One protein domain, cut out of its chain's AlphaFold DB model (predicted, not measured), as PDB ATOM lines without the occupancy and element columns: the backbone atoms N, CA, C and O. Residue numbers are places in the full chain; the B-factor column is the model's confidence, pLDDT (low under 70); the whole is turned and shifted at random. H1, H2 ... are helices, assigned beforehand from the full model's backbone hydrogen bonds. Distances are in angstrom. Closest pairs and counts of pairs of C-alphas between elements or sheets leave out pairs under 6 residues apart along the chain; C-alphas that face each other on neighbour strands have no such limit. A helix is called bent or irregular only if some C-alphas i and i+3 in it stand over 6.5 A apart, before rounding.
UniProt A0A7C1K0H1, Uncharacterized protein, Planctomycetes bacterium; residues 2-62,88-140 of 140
ATOM      1  N   GLN A   2     105.917 115.159  80.541       71.19
ATOM      2  CA  GLN A   2     106.307 113.981  81.353       71.19
ATOM      3  C   GLN A   2     107.822 113.743  81.518       71.19
ATOM      4  O   GLN A   2     108.280 113.440  82.618       71.19
ATOM      5  N   ALA A   3     108.619 113.908  80.459       68.25
ATOM      6  CA  ALA A   3     110.069 113.696  80.533       68.25
ATOM      7  C   ALA A   3     110.776 114.735  81.428       68.25
ATOM      8  O   ALA A   3     111.720 114.421  82.146       68.25
ATOM      9  N   ARG A   4     110.262 115.970  81.452       72.69
ATOM     10  CA  ARG A   4     110.825 117.074  82.240       72.69
ATOM     11  C   ARG A   4     110.548 116.892  83.737       72.69
ATOM     12  O   ARG A   4     111.441 117.136  84.544       72.69
ATOM     13  N   SER A   5     109.363 116.391  84.102       77.12
ATOM     14  CA  SER A   5     109.027 116.017  85.486       77.12
ATOM     15  C   SER A   5     109.810 114.795  85.978       77.12
ATOM     16  O   SER A   5     110.207 114.765  87.138       77.12
ATOM     17  N   TRP A   6     110.099 113.823  85.103       76.81
ATOM     18  CA  TRP A   6     110.943 112.667  85.436       76.81
ATOM     19  C   TRP A   6     112.396 113.067  85.727       76.81
ATOM     20  O   TRP A   6     112.959 112.648  86.737       76.81
ATOM     21  N   CYS A   7     112.990 113.931  84.894       76.75
ATOM     22  CA  CYS A   7     114.343 114.444  85.137       76.75
ATOM     23  C   CYS A   7     114.431 115.256  86.437       76.75
ATOM     24  O   CYS A   7     115.376 115.077  87.200       76.75
ATOM     25  N   LEU A   8     113.436 116.109  86.715       80.12
ATOM     26  CA  LEU A   8     113.341 116.849  87.981       80.12
ATOM     27  C   LEU A   8     113.230 115.908  89.185       80.12
ATOM     28  O   LEU A   8     113.937 116.106  90.171       80.12
ATOM     29  N   GLY A   9     112.410 114.858  89.086       79.56
ATOM     30  CA  GLY A   9     112.286 113.833  90.123       79.56
ATOM     31  C   GLY A   9     113.616 113.139  90.425       79.56
ATOM     32  O   GLY A   9     114.003 113.038  91.587       79.56
ATOM     33  N   ALA A  10     114.361 112.739  89.392       78.75
ATOM     34  CA  ALA A  10     115.678 112.116  89.551       78.75
ATOM     35  C   ALA A  10     116.708 113.059  90.203       78.75
ATOM     36  O   ALA A  10     117.500 112.630  91.043       78.75
ATOM     37  N   LEU A  11     116.673 114.348  89.852       77.81
ATOM     38  CA  LEU A  11     117.568 115.369  90.399       77.81
ATOM     39  C   LEU A  11     117.288 115.623  91.887       77.81
ATOM     40  O   LEU A  11     118.209 115.607  92.703       77.81
ATOM     41  N   VAL A  12     116.012 115.797  92.247       81.75
ATOM     42  CA  VAL A  12     115.576 115.993  93.639       81.75
ATOM     43  C   VAL A  12     115.888 114.759  94.480       81.75
ATOM     44  O   VAL A  12     116.420 114.891  95.580       81.75
ATOM     45  N   PHE A  13     115.627 113.560  93.956       80.31
ATOM     46  CA  PHE A  13     115.938 112.310  94.644       80.31
ATOM     47  C   PHE A  13     117.447 112.131  94.870       80.31
ATOM     48  O   PHE A  13     117.866 111.799  95.978       80.31
ATOM     49  N   GLY A  14     118.276 112.420  93.860       77.88
ATOM     50  CA  GLY A  14     119.736 112.407  93.991       77.88
ATOM     51  C   GLY A  14     120.240 113.405  95.037       77.88
ATOM     52  O   GLY A  14     121.055 113.048  95.888       77.88
ATOM     53  N   ALA A  15     119.710 114.632  95.036       79.69
ATOM     54  CA  ALA A  15     120.051 115.653  96.026       79.69
ATOM     55  C   ALA A  15     119.646 115.241  97.453       79.69
ATOM     56  O   ALA A  15     120.434 115.401  98.385       79.69
ATOM     57  N   LEU A  16     118.459 114.649  97.620       81.88
ATOM     58  CA  LEU A  16     117.991 114.097  98.894       81.88
ATOM     59  C   LEU A  16     118.895 112.967  99.392       81.88
ATOM     60  O   LEU A  16     119.268 112.966 100.560       81.88
ATOM     61  N   LEU A  17     119.307 112.046  98.520       79.19
ATOM     62  CA  LEU A  17     120.252 110.979  98.865       79.19
ATOM     63  C   LEU A  17     121.591 111.529  99.364       79.19
ATOM     64  O   LEU A  17     122.130 111.043 100.361       79.19
ATOM     65  N   VAL A  18     122.118 112.566  98.706       77.31
ATOM     66  CA  VAL A  18     123.349 113.241  99.144       77.31
ATOM     67  C   VAL A  18     123.138 113.941 100.488       77.31
ATOM     68  O   VAL A  18     123.967 113.789 101.385       77.31
ATOM     69  N   ALA A  19     122.027 114.657 100.662       79.19
ATOM     70  CA  ALA A  19     121.704 115.344 101.910       79.19
ATOM     71  C   ALA A  19     121.558 114.358 103.079       79.19
ATOM     72  O   ALA A  19     122.168 114.559 104.126       79.19
ATOM     73  N   VAL A  20     120.841 113.247 102.882       77.81
ATOM     74  CA  VAL A  20     120.717 112.168 103.872       77.81
ATOM     75  C   VAL A  20     122.087 111.556 104.170       77.81
ATOM     76  O   VAL A  20     122.423 111.369 105.334       77.81
ATOM     77  N   SER A  21     122.930 111.322 103.162       71.62
ATOM     78  CA  SER A  21     124.302 110.824 103.356       71.62
ATOM     79  C   SER A  21     125.166 111.744 104.229       71.62
ATOM     80  O   SER A  21     125.967 111.271 105.038       71.62
ATOM     81  N   LEU A  22     125.005 113.062 104.088       75.25
ATOM     82  CA  LEU A  22     125.687 114.054 104.921       75.25
ATOM     83  C   LEU A  22     125.062 114.177 106.315       75.25
ATOM     84  O   LEU A  22     125.782 114.411 107.284       75.25
ATOM     85  N   ALA A  23     123.749 113.979 106.425       75.88
ATOM     86  CA  ALA A  23     123.011 114.069 107.677       75.88
ATOM     87  C   ALA A  23     123.188 112.827 108.566       75.88
ATOM     88  O   ALA A  23     123.184 112.953 109.786       75.88
ATOM     89  N   VAL A  24     123.400 111.634 107.996       70.62
ATOM     90  CA  VAL A  24     123.620 110.375 108.736       70.62
ATOM     91  C   VAL A  24     124.710 110.487 109.818       70.62
ATOM     92  O   VAL A  24     124.415 110.138 110.961       70.62
ATOM     93  N   PRO A  25     125.933 110.986 109.546       66.12
ATOM     94  CA  PRO A  25     126.946 111.146 110.594       66.12
ATOM     95  C   PRO A  25     126.575 112.182 111.672       66.12
ATOM     96  O   PRO A  25     127.088 112.093 112.783       66.12
ATOM     97  N   TRP A  26     125.676 113.128 111.377       70.25
ATOM     98  CA  TRP A  26     125.141 114.086 112.353       70.25
ATOM     99  C   TRP A  26     124.033 113.470 113.223       70.25
ATOM    100  O   TRP A  26     124.085 113.577 114.443       70.25
ATOM    101  N   LEU A  27     123.055 112.786 112.614       66.56
ATOM    102  CA  LEU A  27     121.906 112.189 113.312       66.56
ATOM    103  C   LEU A  27     122.272 110.963 114.147       66.56
ATOM    104  O   LEU A  27     121.706 110.752 115.215       66.56
ATOM    105  N   PHE A  28     123.193 110.134 113.661       63.12
ATOM    106  CA  PHE A  28     123.614 108.934 114.382       63.12
ATOM    107  C   PHE A  28     124.866 109.168 115.231       63.12
ATOM    108  O   PHE A  28     125.309 108.245 115.914       63.12
ATOM    109  N   GLY A  29     125.414 110.389 115.208       53.00
ATOM    110  CA  GLY A  29     126.714 110.716 115.780       53.00
ATOM    111  C   GLY A  29     127.842 109.898 115.144       53.00
ATOM    112  O   GLY A  29     127.610 109.016 114.304       53.00
ATOM    113  N   PRO A  30     129.098 110.113 115.561       55.47
ATOM    114  CA  PRO A  30     130.100 109.086 115.387       55.47
ATOM    115  C   PRO A  30     129.628 107.902 116.236       55.47
ATOM    116  O   PRO A  30     129.905 107.825 117.426       55.47
ATOM    117  N   ARG A  31     128.882 106.960 115.642       54.69
ATOM    118  CA  ARG A  31     128.811 105.597 116.169       54.69
ATOM    119  C   ARG A  31     130.227 105.075 116.060       54.69
ATOM    120  O   ARG A  31     130.613 104.507 115.040       54.69
ATOM    121  N   THR A  32     131.032 105.395 117.062       56.19
ATOM    122  CA  THR A  32     132.420 105.006 117.177       56.19
ATOM    123  C   THR A  32     132.396 103.496 117.333       56.19
ATOM    124  O   THR A  32     132.321 102.955 118.431       56.19
ATOM    125  N   VAL A  33     132.407 102.788 116.198       63.84
ATOM    126  CA  VAL A  33     132.552 101.323 116.122       63.84
ATOM    127  C   VAL A  33     133.760 100.867 116.966       63.84
ATOM    128  O   VAL A  33     133.821  99.731 117.446       63.84
ATOM    129  N   TRP A  34     134.678 101.809 117.180       69.06
ATOM    130  CA  TRP A  34     135.801 101.806 118.090       69.06
ATOM    131  C   TRP A  34     135.537 102.677 119.333       69.06
ATOM    132  O   TRP A  34     135.656 103.895 119.251       69.06
ATOM    133  N   THR A  35     135.153 102.084 120.463       79.25
ATOM    134  CA  THR A  35     134.965 102.831 121.721       79.25
ATOM    135  C   THR A  35     136.295 103.025 122.454       79.25
ATOM    136  O   THR A  35     137.273 102.332 122.157       79.25
ATOM    137  N   GLU A  36     136.334 103.947 123.419       79.94
ATOM    138  CA  GLU A  36     137.522 104.183 124.253       79.94
ATOM    139  C   GLU A  36     137.923 102.917 125.023       79.94
ATOM    140  O   GLU A  36     139.099 102.573 125.107       79.94
ATOM    141  N   GLU A  37     136.945 102.134 125.482       82.12
ATOM    142  CA  GLU A  37     137.195 100.859 126.156       82.12
ATOM    143  C   GLU A  37     137.883  99.855 125.222       82.12
ATOM    144  O   GLU A  37     138.812  99.160 125.632       82.12
ATOM    145  N   LYS A  38     137.487  99.798 123.942       80.50
ATOM    146  CA  LYS A  38     138.158  98.945 122.944       80.50
ATOM    147  C   LYS A  38     139.571  99.431 122.635       80.50
ATOM    148  O   LYS A  38     140.465  98.611 122.423       80.50
ATOM    149  N   ALA A  39     139.784 100.748 122.636       83.88
ATOM    150  CA  ALA A  39     141.110 101.337 122.489       83.88
ATOM    151  C   ALA A  39     142.027 100.929 123.651       83.88
ATOM    152  O   ALA A  39     143.136 100.445 123.413       83.88
ATOM    153  N   GLN A  40     141.535 101.031 124.888       87.25
ATOM    154  CA  GLN A  40     142.259 100.591 126.080       87.25
ATOM    155  C   GLN A  40     142.547  99.088 126.060       87.25
ATOM    156  O   GLN A  40     143.679  98.688 126.322       87.25
ATOM    157  N   GLN A  41     141.575  98.251 125.688       86.81
ATOM    158  CA  GLN A  41     141.775  96.800 125.582       86.81
ATOM    159  C   GLN A  41     142.844  96.435 124.546       86.81
ATOM    160  O   GLN A  41     143.695  95.584 124.810       86.81
ATOM    161  N   HIS A  42     142.856  97.100 123.387       87.56
ATOM    162  CA  HIS A  42     143.895  96.886 122.379       87.56
ATOM    163  C   HIS A  42     145.277  97.335 122.878       87.56
ATOM    164  O   HIS A  42     146.258  96.614 122.690       87.56
ATOM    165  N   ALA A  43     145.359  98.483 123.560       87.94
ATOM    166  CA  ALA A  43     146.604  98.980 124.142       87.94
ATOM    167  C   ALA A  43     147.152  98.037 125.228       87.94
ATOM    168  O   ALA A  43     148.345  97.736 125.236       87.94
ATOM    169  N   GLN A  44     146.286  97.510 126.097       89.81
ATOM    170  CA  GLN A  44     146.660  96.534 127.124       89.81
ATOM    171  C   GLN A  44     147.129  95.209 126.509       89.81
ATOM    172  O   GLN A  44     148.159  94.675 126.924       89.81
ATOM    173  N   ALA A  45     146.431  94.697 125.489       85.44
ATOM    174  CA  ALA A  45     146.838  93.482 124.779       85.44
ATOM    175  C   ALA A  45     148.192  93.657 124.071       85.44
ATOM    176  O   ALA A  45     149.049  92.775 124.138       85.44
ATOM    177  N   ALA A  46     148.420  94.816 123.442       87.00
ATOM    178  CA  ALA A  46     149.692  95.155 122.812       87.00
ATOM    179  C   ALA A  46     150.832  95.260 123.835       87.00
ATOM    180  O   ALA A  46     151.902  94.692 123.620       87.00
ATOM    181  N   ALA A  47     150.596  95.933 124.966       88.69
ATOM    182  CA  ALA A  47     151.573  96.062 126.043       88.69
ATOM    183  C   ALA A  47     151.943  94.698 126.643       88.69
ATOM    184  O   ALA A  47     153.123  94.422 126.853       88.69
ATOM    185  N   LYS A  48     150.955  93.817 126.850       85.06
ATOM    186  CA  LYS A  48     151.164  92.453 127.357       85.06
ATOM    187  C   LYS A  48     151.953  91.588 126.373       85.06
ATOM    188  O   LYS A  48     152.872  90.883 126.775       85.06
ATOM    189  N   LEU A  49     151.637  91.656 125.079       88.25
ATOM    190  CA  LEU A  49     152.420  90.962 124.056       88.25
ATOM    191  C   LEU A  49     153.867  91.469 124.038       88.25
ATOM    192  O   LEU A  49     154.805  90.676 123.981       88.25
ATOM    193  N   HIS A  50     154.045  92.790 124.100       87.50
ATOM    194  CA  HIS A  50     155.357  93.420 124.060       87.50
ATOM    195  C   HIS A  50     156.209  93.057 125.282       87.50
ATOM    196  O   HIS A  50     157.376  92.711 125.116       87.50
ATOM    197  N   SER A  51     155.637  93.058 126.491       84.88
ATOM    198  CA  SER A  51     156.364  92.681 127.708       84.88
ATOM    199  C   SER A  51     156.808  91.215 127.685       84.88
ATOM    200  O   SER A  51     157.953  90.917 128.029       84.88
ATOM    201  N   LEU A  52     155.947  90.304 127.217       85.31
ATOM    202  CA  LEU A  52     156.272  88.880 127.092       85.31
ATOM    203  C   LEU A  52     157.339  88.635 126.019       85.31
ATOM    204  O   LEU A  52     158.287  87.886 126.252       85.31
ATOM    205  N   ALA A  53     157.231  89.300 124.865       84.88
ATOM    206  CA  ALA A  53     158.230  89.209 123.802       84.88
ATOM    207  C   ALA A  53     159.594  89.750 124.258       84.88
ATOM    208  O   ALA A  53     160.625  89.126 124.005       84.88
ATOM    209  N   HIS A  54     159.601  90.872 124.982       85.88
ATOM    210  CA  HIS A  54     160.813  91.463 125.540       85.88
ATOM    211  C   HIS A  54     161.483  90.524 126.553       85.88
ATOM    212  O   HIS A  54     162.676  90.249 126.436       85.88
ATOM    213  N   ARG A  55     160.716  89.950 127.494       78.88
ATOM    214  CA  ARG A  55     161.228  88.964 128.463       78.88
ATOM    215  C   ARG A  55     161.808  87.724 127.784       78.88
ATOM    216  O   ARG A  55     162.872  87.256 128.183       78.88
ATOM    217  N   ARG A  56     161.156  87.218 126.732       80.62
ATOM    218  CA  ARG A  56     161.694  86.102 125.946       80.62
ATOM    219  C   ARG A  56     163.023  86.465 125.287       80.62
ATOM    220  O   ARG A  56     163.967  85.689 125.382       80.62
ATOM    221  N   GLY A  57     163.114  87.650 124.682       79.00
ATOM    222  CA  GLY A  57     164.349  88.142 124.071       79.00
ATOM    223  C   GLY A  57     165.507  88.228 125.069       79.00
ATOM    224  O   GLY A  57     166.610  87.784 124.761       79.00
ATOM    225  N   HIS A  58     165.250  88.707 126.293       79.88
ATOM    226  CA  HIS A  58     166.254  88.715 127.368       79.88
ATOM    227  C   HIS A  58     166.675  87.309 127.792       79.88
ATOM    228  O   HIS A  58     167.867  87.047 127.946       79.88
ATOM    229  N   ALA A  59     165.723  86.385 127.927       75.44
ATOM    230  CA  ALA A  59     166.019  84.997 128.271       75.44
ATOM    231  C   ALA A  59     166.844  84.286 127.179       75.44
ATOM    232  O   ALA A  59     167.765  83.530 127.491       75.44
ATOM    233  N   GLU A  60     166.555  84.535 125.900       76.00
ATOM    234  CA  GLU A  60     167.315  83.989 124.768       76.00
ATOM    235  C   GLU A  60     168.715  84.611 124.661       76.00
ATOM    236  O   GLU A  60     169.694  83.879 124.499       76.00
ATOM    237  N   ALA A  61     168.840  85.931 124.837       76.75
ATOM    238  CA  ALA A  61     170.128  86.621 124.862       76.75
ATOM    239  C   ALA A  61     171.017  86.142 126.025       76.75
ATOM    240  O   ALA A  61     172.213  85.915 125.838       76.75
ATOM    241  N   ALA A  62     170.438  85.913 127.210       72.50
ATOM    242  CA  ALA A  62     171.150  85.360 128.361       72.50
ATOM    243  C   ALA A  62     171.672  83.936 128.092       72.50
ATOM    244  O   ALA A  62     172.821  83.634 128.421       72.50
ATOM    245  N   ASP A  88     153.003  78.828 125.066       82.62
ATOM    246  CA  ASP A  88     151.548  78.942 125.209       82.62
ATOM    247  C   ASP A  88     151.102  80.344 125.655       82.62
ATOM    248  O   ASP A  88     150.134  80.884 125.123       82.62
ATOM    249  N   GLN A  89     151.820  80.983 126.586       80.50
ATOM    250  CA  GLN A  89     151.497  82.339 127.056       80.50
ATOM    251  C   GLN A  89     151.710  83.394 125.968       80.50
ATOM    252  O   GLN A  89     150.924  84.336 125.838       80.50
ATOM    253  N   LEU A  90     152.769  83.237 125.171       84.56
ATOM    254  CA  LEU A  90     153.031  84.084 124.009       84.56
ATOM    255  C   LEU A  90     151.998  83.856 122.902       84.56
ATOM    256  O   LEU A  90     151.526  84.828 122.309       84.56
ATOM    257  N   ALA A  91     151.625  82.602 122.637       83.25
ATOM    258  CA  ALA A  91     150.606  82.255 121.653       83.25
ATOM    259  C   ALA A  91     149.226  82.809 122.040       83.25
ATOM    260  O   ALA A  91     148.537  83.389 121.197       83.25
ATOM    261  N   ASP A  92     148.846  82.712 123.316       87.38
ATOM    262  CA  ASP A  92     147.578  83.248 123.815       87.38
ATOM    263  C   ASP A  92     147.560  84.787 123.767       87.38
ATOM    264  O   ASP A  92     146.640  85.392 123.209       87.38
ATOM    265  N   ALA A  93     148.631  85.448 124.227       83.81
ATOM    266  CA  ALA A  93     148.762  86.904 124.127       83.81
ATOM    267  C   ALA A  93     148.723  87.396 122.668       83.81
ATOM    268  O   ALA A  93     148.110  88.425 122.367       83.81
ATOM    269  N   ARG A  94     149.333  86.647 121.743       88.50
ATOM    270  CA  ARG A  94     149.295  86.951 120.309       88.50
ATOM    271  C   ARG A  94     147.899  86.783 119.732       88.50
ATOM    272  O   ARG A  94     147.444  87.661 119.008       88.50
ATOM    273  N   THR A  95     147.198  85.721 120.111       89.94
ATOM    274  CA  THR A  95     145.809  85.479 119.698       89.94
ATOM    275  C   THR A  95     144.888  86.610 120.167       89.94
ATOM    276  O   THR A  95     144.075  87.116 119.390       89.94
ATOM    277  N   GLN A  96     145.048  87.078 121.409       85.00
ATOM    278  CA  GLN A  96     144.288  88.213 121.950       85.00
ATOM    279  C   GLN A  96     144.602  89.526 121.212       85.00
ATOM    280  O   GLN A  96     143.692  90.297 120.882       85.00
ATOM    281  N   PHE A  97     145.873  89.770 120.890       88.00
ATOM    282  CA  PHE A  97     146.271  90.923 120.087       88.00
ATOM    283  C   PHE A  97     145.705  90.859 118.658       88.00
ATOM    284  O   PHE A  97     145.125  91.836 118.181       88.00
ATOM    285  N   ASP A  98     145.794  89.712 117.986       88.94
ATOM    286  CA  ASP A  98     145.292  89.543 116.618       88.94
ATOM    287  C   ASP A  98     143.761  89.670 116.545       88.94
ATOM    288  O   ASP A  98     143.223  90.261 115.599       88.94
ATOM    289  N   ARG A  99     143.044  89.221 117.583       87.69
ATOM    290  CA  ARG A  99     141.596  89.431 117.711       87.69
ATOM    291  C   ARG A  99     141.244  90.919 117.776       87.69
ATOM    292  O   ARG A  99     140.459  91.397 116.957       87.69
ATOM    293  N   THR A 100     141.865  91.671 118.687       85.44
ATOM    294  CA  THR A 100     141.601  93.119 118.832       85.44
ATOM    295  C   THR A 100     142.047  93.920 117.602       85.44
ATOM    296  O   THR A 100     141.376  94.871 117.196       85.44
ATOM    297  N   LYS A 101     143.122  93.494 116.929       85.88
ATOM    298  CA  LYS A 101     143.577  94.064 115.653       85.88
ATOM    299  C   LYS A 101     142.562  93.856 114.527       85.88
ATOM    300  O   LYS A 101     142.322  94.773 113.739       85.88
ATOM    301  N   THR A 102     141.948  92.678 114.453       84.75
ATOM    302  CA  THR A 102     140.900  92.379 113.465       84.75
ATOM    303  C   THR A 102     139.668  93.254 113.696       84.75
ATOM    304  O   THR A 102     139.126  93.825 112.748       84.75
ATOM    305  N   GLU A 103     139.264  93.443 114.953       80.88
ATOM    306  CA  GLU A 103     138.162  94.345 115.310       80.88
ATOM    307  C   GLU A 103     138.462  95.805 114.935       80.88
ATOM    308  O   GLU A 103     137.593  96.491 114.388       80.88
ATOM    309  N   LEU A 104     139.704  96.265 115.133       80.69
ATOM    310  CA  LEU A 104     140.151  97.598 114.710       80.69
ATOM    311  C   LEU A 104     140.076  97.765 113.188       80.69
ATOM    312  O   LEU A 104     139.595  98.785 112.685       80.69
ATOM    313  N   GLN A 105     140.508  96.754 112.432       81.19
ATOM    314  CA  GLN A 105     140.420  96.775 110.972       81.19
ATOM    315  C   GLN A 105     138.968  96.785 110.482       81.19
ATOM    316  O   GLN A 105     138.634  97.559 109.582       81.19
ATOM    317  N   GLN A 106     138.084  95.995 111.095       77.50
ATOM    318  CA  GLN A 106     136.657  95.996 110.765       77.50
ATOM    319  C   GLN A 106     135.990  97.336 111.094       77.50
ATOM    320  O   GLN A 106     135.201  97.839 110.289       77.50
ATOM    321  N   ALA A 107     136.331  97.947 112.233       70.44
ATOM    322  CA  ALA A 107     135.850  99.274 112.607       70.44
ATOM    323  C   ALA A 107     136.282 100.337 111.584       70.44
ATOM    324  O   ALA A 107     135.461 101.138 111.128       70.44
ATOM    325  N   LYS A 108     137.545 100.283 111.144       69.75
ATOM    326  CA  LYS A 108     138.092 101.173 110.111       69.75
ATOM    327  C   LYS A 108     137.429 100.966 108.743       69.75
ATOM    328  O   LYS A 108     137.186 101.936 108.026       69.75
ATOM    329  N   ALA A 109     137.120  99.720 108.380       66.56
ATOM    330  CA  ALA A 109     136.504  99.383 107.099       66.56
ATOM    331  C   ALA A 109     135.026  99.805 107.023       66.56
ATOM    332  O   ALA A 109     134.621 100.414 106.030       66.56
ATOM    333  N   ARG A 110     134.233  99.537 108.074       62.62
ATOM    334  CA  ARG A 110     132.782  99.811 108.106       62.62
ATOM    335  C   ARG A 110     132.443 101.299 108.066       62.62
ATOM    336  O   ARG A 110     131.533 101.686 107.343       62.62
ATOM    337  N   GLY A 111     133.189 102.145 108.780       58.44
ATOM    338  CA  GLY A 111     132.924 103.591 108.790       58.44
ATOM    339  C   GLY A 111     133.142 104.263 107.428       58.44
ATOM    340  O   GLY A 111     132.485 105.249 107.100       58.44
ATOM    341  N   ARG A 112     134.044 103.717 106.606       58.66
ATOM    342  CA  ARG A 112     134.467 104.343 105.348       58.66
ATOM    343  C   ARG A 112     133.679 103.860 104.131       58.66
ATOM    344  O   ARG A 112     133.534 104.617 103.181       58.66
ATOM    345  N   THR A 113     133.151 102.637 104.136       62.03
ATOM    346  CA  THR A 113     132.474 102.062 102.958       62.03
ATOM    347  C   THR A 113     131.055 102.587 102.778       62.03
ATOM    348  O   THR A 113     130.715 103.042 101.689       62.03
ATOM    349  N   THR A 114     130.230 102.601 103.826       63.62
ATOM    350  CA  THR A 114     128.801 102.934 103.685       63.62
ATOM    351  C   THR A 114     128.577 104.385 103.254       63.62
ATOM    352  O   THR A 114     127.808 104.645 102.331       63.62
ATOM    353  N   ALA A 115     129.300 105.334 103.858       64.44
ATOM    354  CA  ALA A 115     129.191 106.749 103.505       64.44
ATOM    355  C   ALA A 115     129.711 107.041 102.085       64.44
ATOM    356  O   ALA A 115     129.130 107.849 101.364       64.44
ATOM    357  N   VAL A 116     130.784 106.367 101.657       68.06
ATOM    358  CA  VAL A 116     131.352 106.541 100.311       68.06
ATOM    359  C   VAL A 116     130.422 105.970  99.241       68.06
ATOM    360  O   VAL A 116     130.188 106.637  98.236       68.06
ATOM    361  N   VAL A 117     129.833 104.792  99.474       70.75
ATOM    362  CA  VAL A 117     128.877 104.176  98.540       70.75
ATOM    363  C   VAL A 117     127.634 105.052  98.378       70.75
ATOM    364  O   VAL A 117     127.237 105.342  97.252       70.75
ATOM    365  N   LEU A 118     127.060 105.551  99.480       68.25
ATOM    366  CA  LEU A 118     125.862 106.394  99.420       68.25
ATOM    367  C   LEU A 118     126.127 107.729  98.702       68.25
ATOM    368  O   LEU A 118     125.292 108.193  97.928       68.25
ATOM    369  N   ARG A 119     127.311 108.328  98.907       70.56
ATOM    370  CA  ARG A 119     127.746 109.523  98.159       70.56
ATOM    371  C   ARG A 119     127.919 109.227  96.672       70.56
ATOM    372  O   ARG A 119     127.448 110.009  95.856       70.56
ATOM    373  N   GLY A 120     128.547 108.104  96.322       75.56
ATOM    374  CA  GLY A 120     128.739 107.697  94.929       75.56
ATOM    375  C   GLY A 120     127.417 107.523  94.181       75.56
ATOM    376  O   GLY A 120     127.251 108.078  93.097       75.56
ATOM    377  N   VAL A 121     126.448 106.833  94.791       77.38
ATOM    378  CA  VAL A 121     125.105 106.649  94.209       77.38
ATOM    379  C   VAL A 121     124.374 107.988  94.064       77.38
ATOM    380  O   VAL A 121     123.818 108.268  93.003       77.38
ATOM    381  N   GLY A 122     124.421 108.850  95.086       71.88
ATOM    382  CA  GLY A 122     123.801 110.177  95.034       71.88
ATOM    383  C   GLY A 122     124.379 111.071  93.929       71.88
ATOM    384  O   GLY A 122     123.623 111.692  93.183       71.88
ATOM    385  N   VAL A 123     125.707 111.087  93.770       77.50
ATOM    386  CA  VAL A 123     126.388 111.836  92.699       77.50
ATOM    387  C   VAL A 123     126.019 111.288  91.322       77.50
ATOM    388  O   VAL A 123     125.710 112.071  90.425       77.50
ATOM    389  N   LEU A 124     125.993 109.963  91.149       78.94
ATOM    390  CA  LEU A 124     125.620 109.340  89.878       78.94
ATOM    391  C   LEU A 124     124.183 109.710  89.476       78.94
ATOM    392  O   LEU A 124     123.953 110.156  88.353       78.94
ATOM    393  N   CYS A 125     123.227 109.607  90.405       77.31
ATOM    394  CA  CYS A 125     121.844 110.019  90.165       77.31
ATOM    395  C   CYS A 125     121.729 111.513  89.830       77.31
ATOM    396  O   CYS A 125     121.005 111.873  88.901       77.31
ATOM    397  N   ALA A 126     122.458 112.381  90.540       73.38
ATOM    398  CA  ALA A 126     122.447 113.819  90.280       73.38
ATOM    399  C   ALA A 126     123.030 114.166  88.898       73.38
ATOM    400  O   ALA A 126     122.471 115.006  88.194       73.38
ATOM    401  N   LEU A 127     124.106 113.493  88.475       77.25
ATOM    402  CA  LEU A 127     124.712 113.682  87.154       77.25
ATOM    403  C   LEU A 127     123.814 113.167  86.026       77.25
ATOM    404  O   LEU A 127     123.622 113.875  85.038       77.25
ATOM    405  N   CYS A 128     123.214 111.983  86.172       76.75
ATOM    406  CA  CYS A 128     122.273 111.451  85.184       76.75
ATOM    407  C   CYS A 128     121.011 112.325  85.069       76.75
ATOM    408  O   CYS A 128     120.579 112.641  83.960       76.75
ATOM    409  N   GLY A 129     120.447 112.770  86.199       71.00
ATOM    410  CA  GLY A 129     119.286 113.664  86.226       71.00
ATOM    411  C   GLY A 129     119.590 115.058  85.669       71.00
ATOM    412  O   GLY A 129     118.833 115.575  84.847       71.00
ATOM    413  N   GLY A 130     120.722 115.650  86.060       73.50
ATOM    414  CA  GLY A 130     121.168 116.964  85.592       73.50
ATOM    415  C   GLY A 130     121.564 116.975  84.114       73.50
ATOM    416  O   GLY A 130     121.150 117.869  83.375       73.50
ATOM    417  N   GLY A 131     122.300 115.958  83.660       74.81
ATOM    418  CA  GLY A 131     122.664 115.781  82.254       74.81
ATOM    419  C   GLY A 131     121.438 115.589  81.362       74.81
ATOM    420  O   GLY A 131     121.305 116.272  80.347       74.81
ATOM    421  N   GLY A 132     120.493 114.741  81.785       71.69
ATOM    422  CA  GLY A 132     119.218 114.553  81.089       71.69
ATOM    423  C   GLY A 132     118.381 115.835  81.025       71.69
ATOM    424  O   GLY A 132     117.840 116.163  79.971       71.69
ATOM    425  N   TYR A 133     118.336 116.611  82.113       70.88
ATOM    426  CA  TYR A 133     117.625 117.892  82.151       70.88
ATOM    427  C   TYR A 133     118.242 118.941  81.211       70.88
ATOM    428  O   TYR A 133     117.512 119.643  80.510       70.88
ATOM    429  N   LEU A 134     119.574 119.041  81.160       75.31
ATOM    430  CA  LEU A 134     120.281 119.970  80.272       75.31
ATOM    431  C   LEU A 134     120.129 119.601  78.793       75.31
ATOM    432  O   LEU A 134     119.938 120.496  77.971       75.31
ATOM    433  N   LEU A 135     120.173 118.308  78.458       75.31
ATOM    434  CA  LEU A 135     119.913 117.816  77.103       75.31
ATOM    435  C   LEU A 135     118.478 118.124  76.666       75.31
ATOM    436  O   LEU A 135     118.296 118.727  75.613       75.31
ATOM    437  N   LEU A 136     117.480 117.825  77.508       68.12
ATOM    438  CA  LEU A 136     116.082 118.153  77.207       68.12
ATOM    439  C   LEU A 136     115.847 119.660  77.061       68.12
ATOM    440  O   LEU A 136     115.060 120.078  76.214       68.12
ATOM    441  N   ARG A 137     116.516 120.479  77.883       67.88
ATOM    442  CA  ARG A 137     116.430 121.944  77.809       67.88
ATOM    443  C   ARG A 137     117.081 122.505  76.544       67.88
ATOM    444  O   ARG A 137     116.674 123.568  76.109       67.88
ATOM    445  N   ARG A 138     118.087 121.833  75.979       70.44
ATOM    446  CA  ARG A 138     118.743 122.252  74.729       70.44
ATOM    447  C   ARG A 138     117.934 121.916  73.479       70.44
ATOM    448  O   ARG A 138     118.158 122.529  72.445       70.44
ATOM    449  N   THR A 139     117.062 120.917  73.568       62.16
ATOM    450  CA  THR A 139     116.218 120.449  72.459       62.16
ATOM    451  C   THR A 139     114.838 121.112  72.398       62.16
ATOM    452  O   THR A 139     114.110 120.870  71.441       62.16
ATOM    453  N   GLN A 140     114.464 121.899  73.414       53.38
ATOM    454  CA  GLN A 140     113.283 122.775  73.412       53.38
ATOM    455  C   GLN A 140     113.703 124.210  73.121       53.38
ATOM    456  O   GLN A 140     112.894 124.914  72.485       53.38
TER     457      GLN A 140
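What this domain is: This is residues 2 to 62 and 88 to 140 of the 140 residues of an uncharacterized protein of Planctomycetes bacterium (UniProt A0A7C1K0H1). The model is a long, thin rod: one long helix, H3, runs along much of its length, and two shorter helices follow each other alongside it, H2 beside the first arm of H3 and H1 beside the second. H3 is bent, but its arms stand at only 20 degrees, and it runs nearly straight; the far end of H2, residues 57 to 62, sticks out free of the rest. The printed part has 114 residues, with three named helices in the order H1, H2, H3 and no named strand, and its class is all helix. The whole is extended, with a radius of gyration of the C-alphas of 25.3 A and spans of 88 by 27 by 16 A.

Where its parts are: H1 covers residues 2 to 27, from C-alpha 2 at (106.307, 113.981, 81.353), and is 35.6 A long. It has a kink of 29 degrees near residue 21; it is neither bent nor irregular, but only just: C-alphas 22 and 25 are 6.5 A apart. H2 covers residues 36 to 62, 38.8 A, and ends at C-alpha 62 at (171.150, 85.360, 128.361). H3, residues 88 to 138, was assigned as one helix by its hydrogen bonds but is bent: C-alphas 111 and 114 are 6.6 A apart. Its arms are H3a, residues 88 to 111, 35.0 A, and H3b, residues 114 to 138, 36.2 A, ending at C-alpha 138 at (118.743, 122.252, 74.729).

How they stand to each other: H1 touches H3b, and their closest C-alphas, those of Gly 14 and Gly 122, are 4.8 A apart. The two run opposite ways at a shallow tilt of 25 degrees. H3a touches H2 with residues 90 to 101 alone; the closest C-alphas of the two are those of Ala 45 and Phe 97, 5.4 A apart. These two run opposite ways at a tilt of 35.1 degrees, only just steep. H1 and H2 are apart, as are H1 and H3a, and H2 and H3b. Every O i to N i+4 pair is within hydrogen-bond range in H2, H3a and H3b; in H1 20 of 22 are.

The domain as a whole: The two C-alphas farthest apart, those of Ala 62 and Gln 140, are 88.1 A apart, while the first and last printed C-alphas, Gln 2 and Gln 140, are 13.7 A apart. The link from H1 to H2, eight residues, is short. Residues 63 to 87 are not printed, and C-alphas 62 and 88 are 20.9 A apart across the cut. The mean pLDDT of the printed part is 76.3; 24 residues are under 70, among them residues 27 to 34 and 108 to 116.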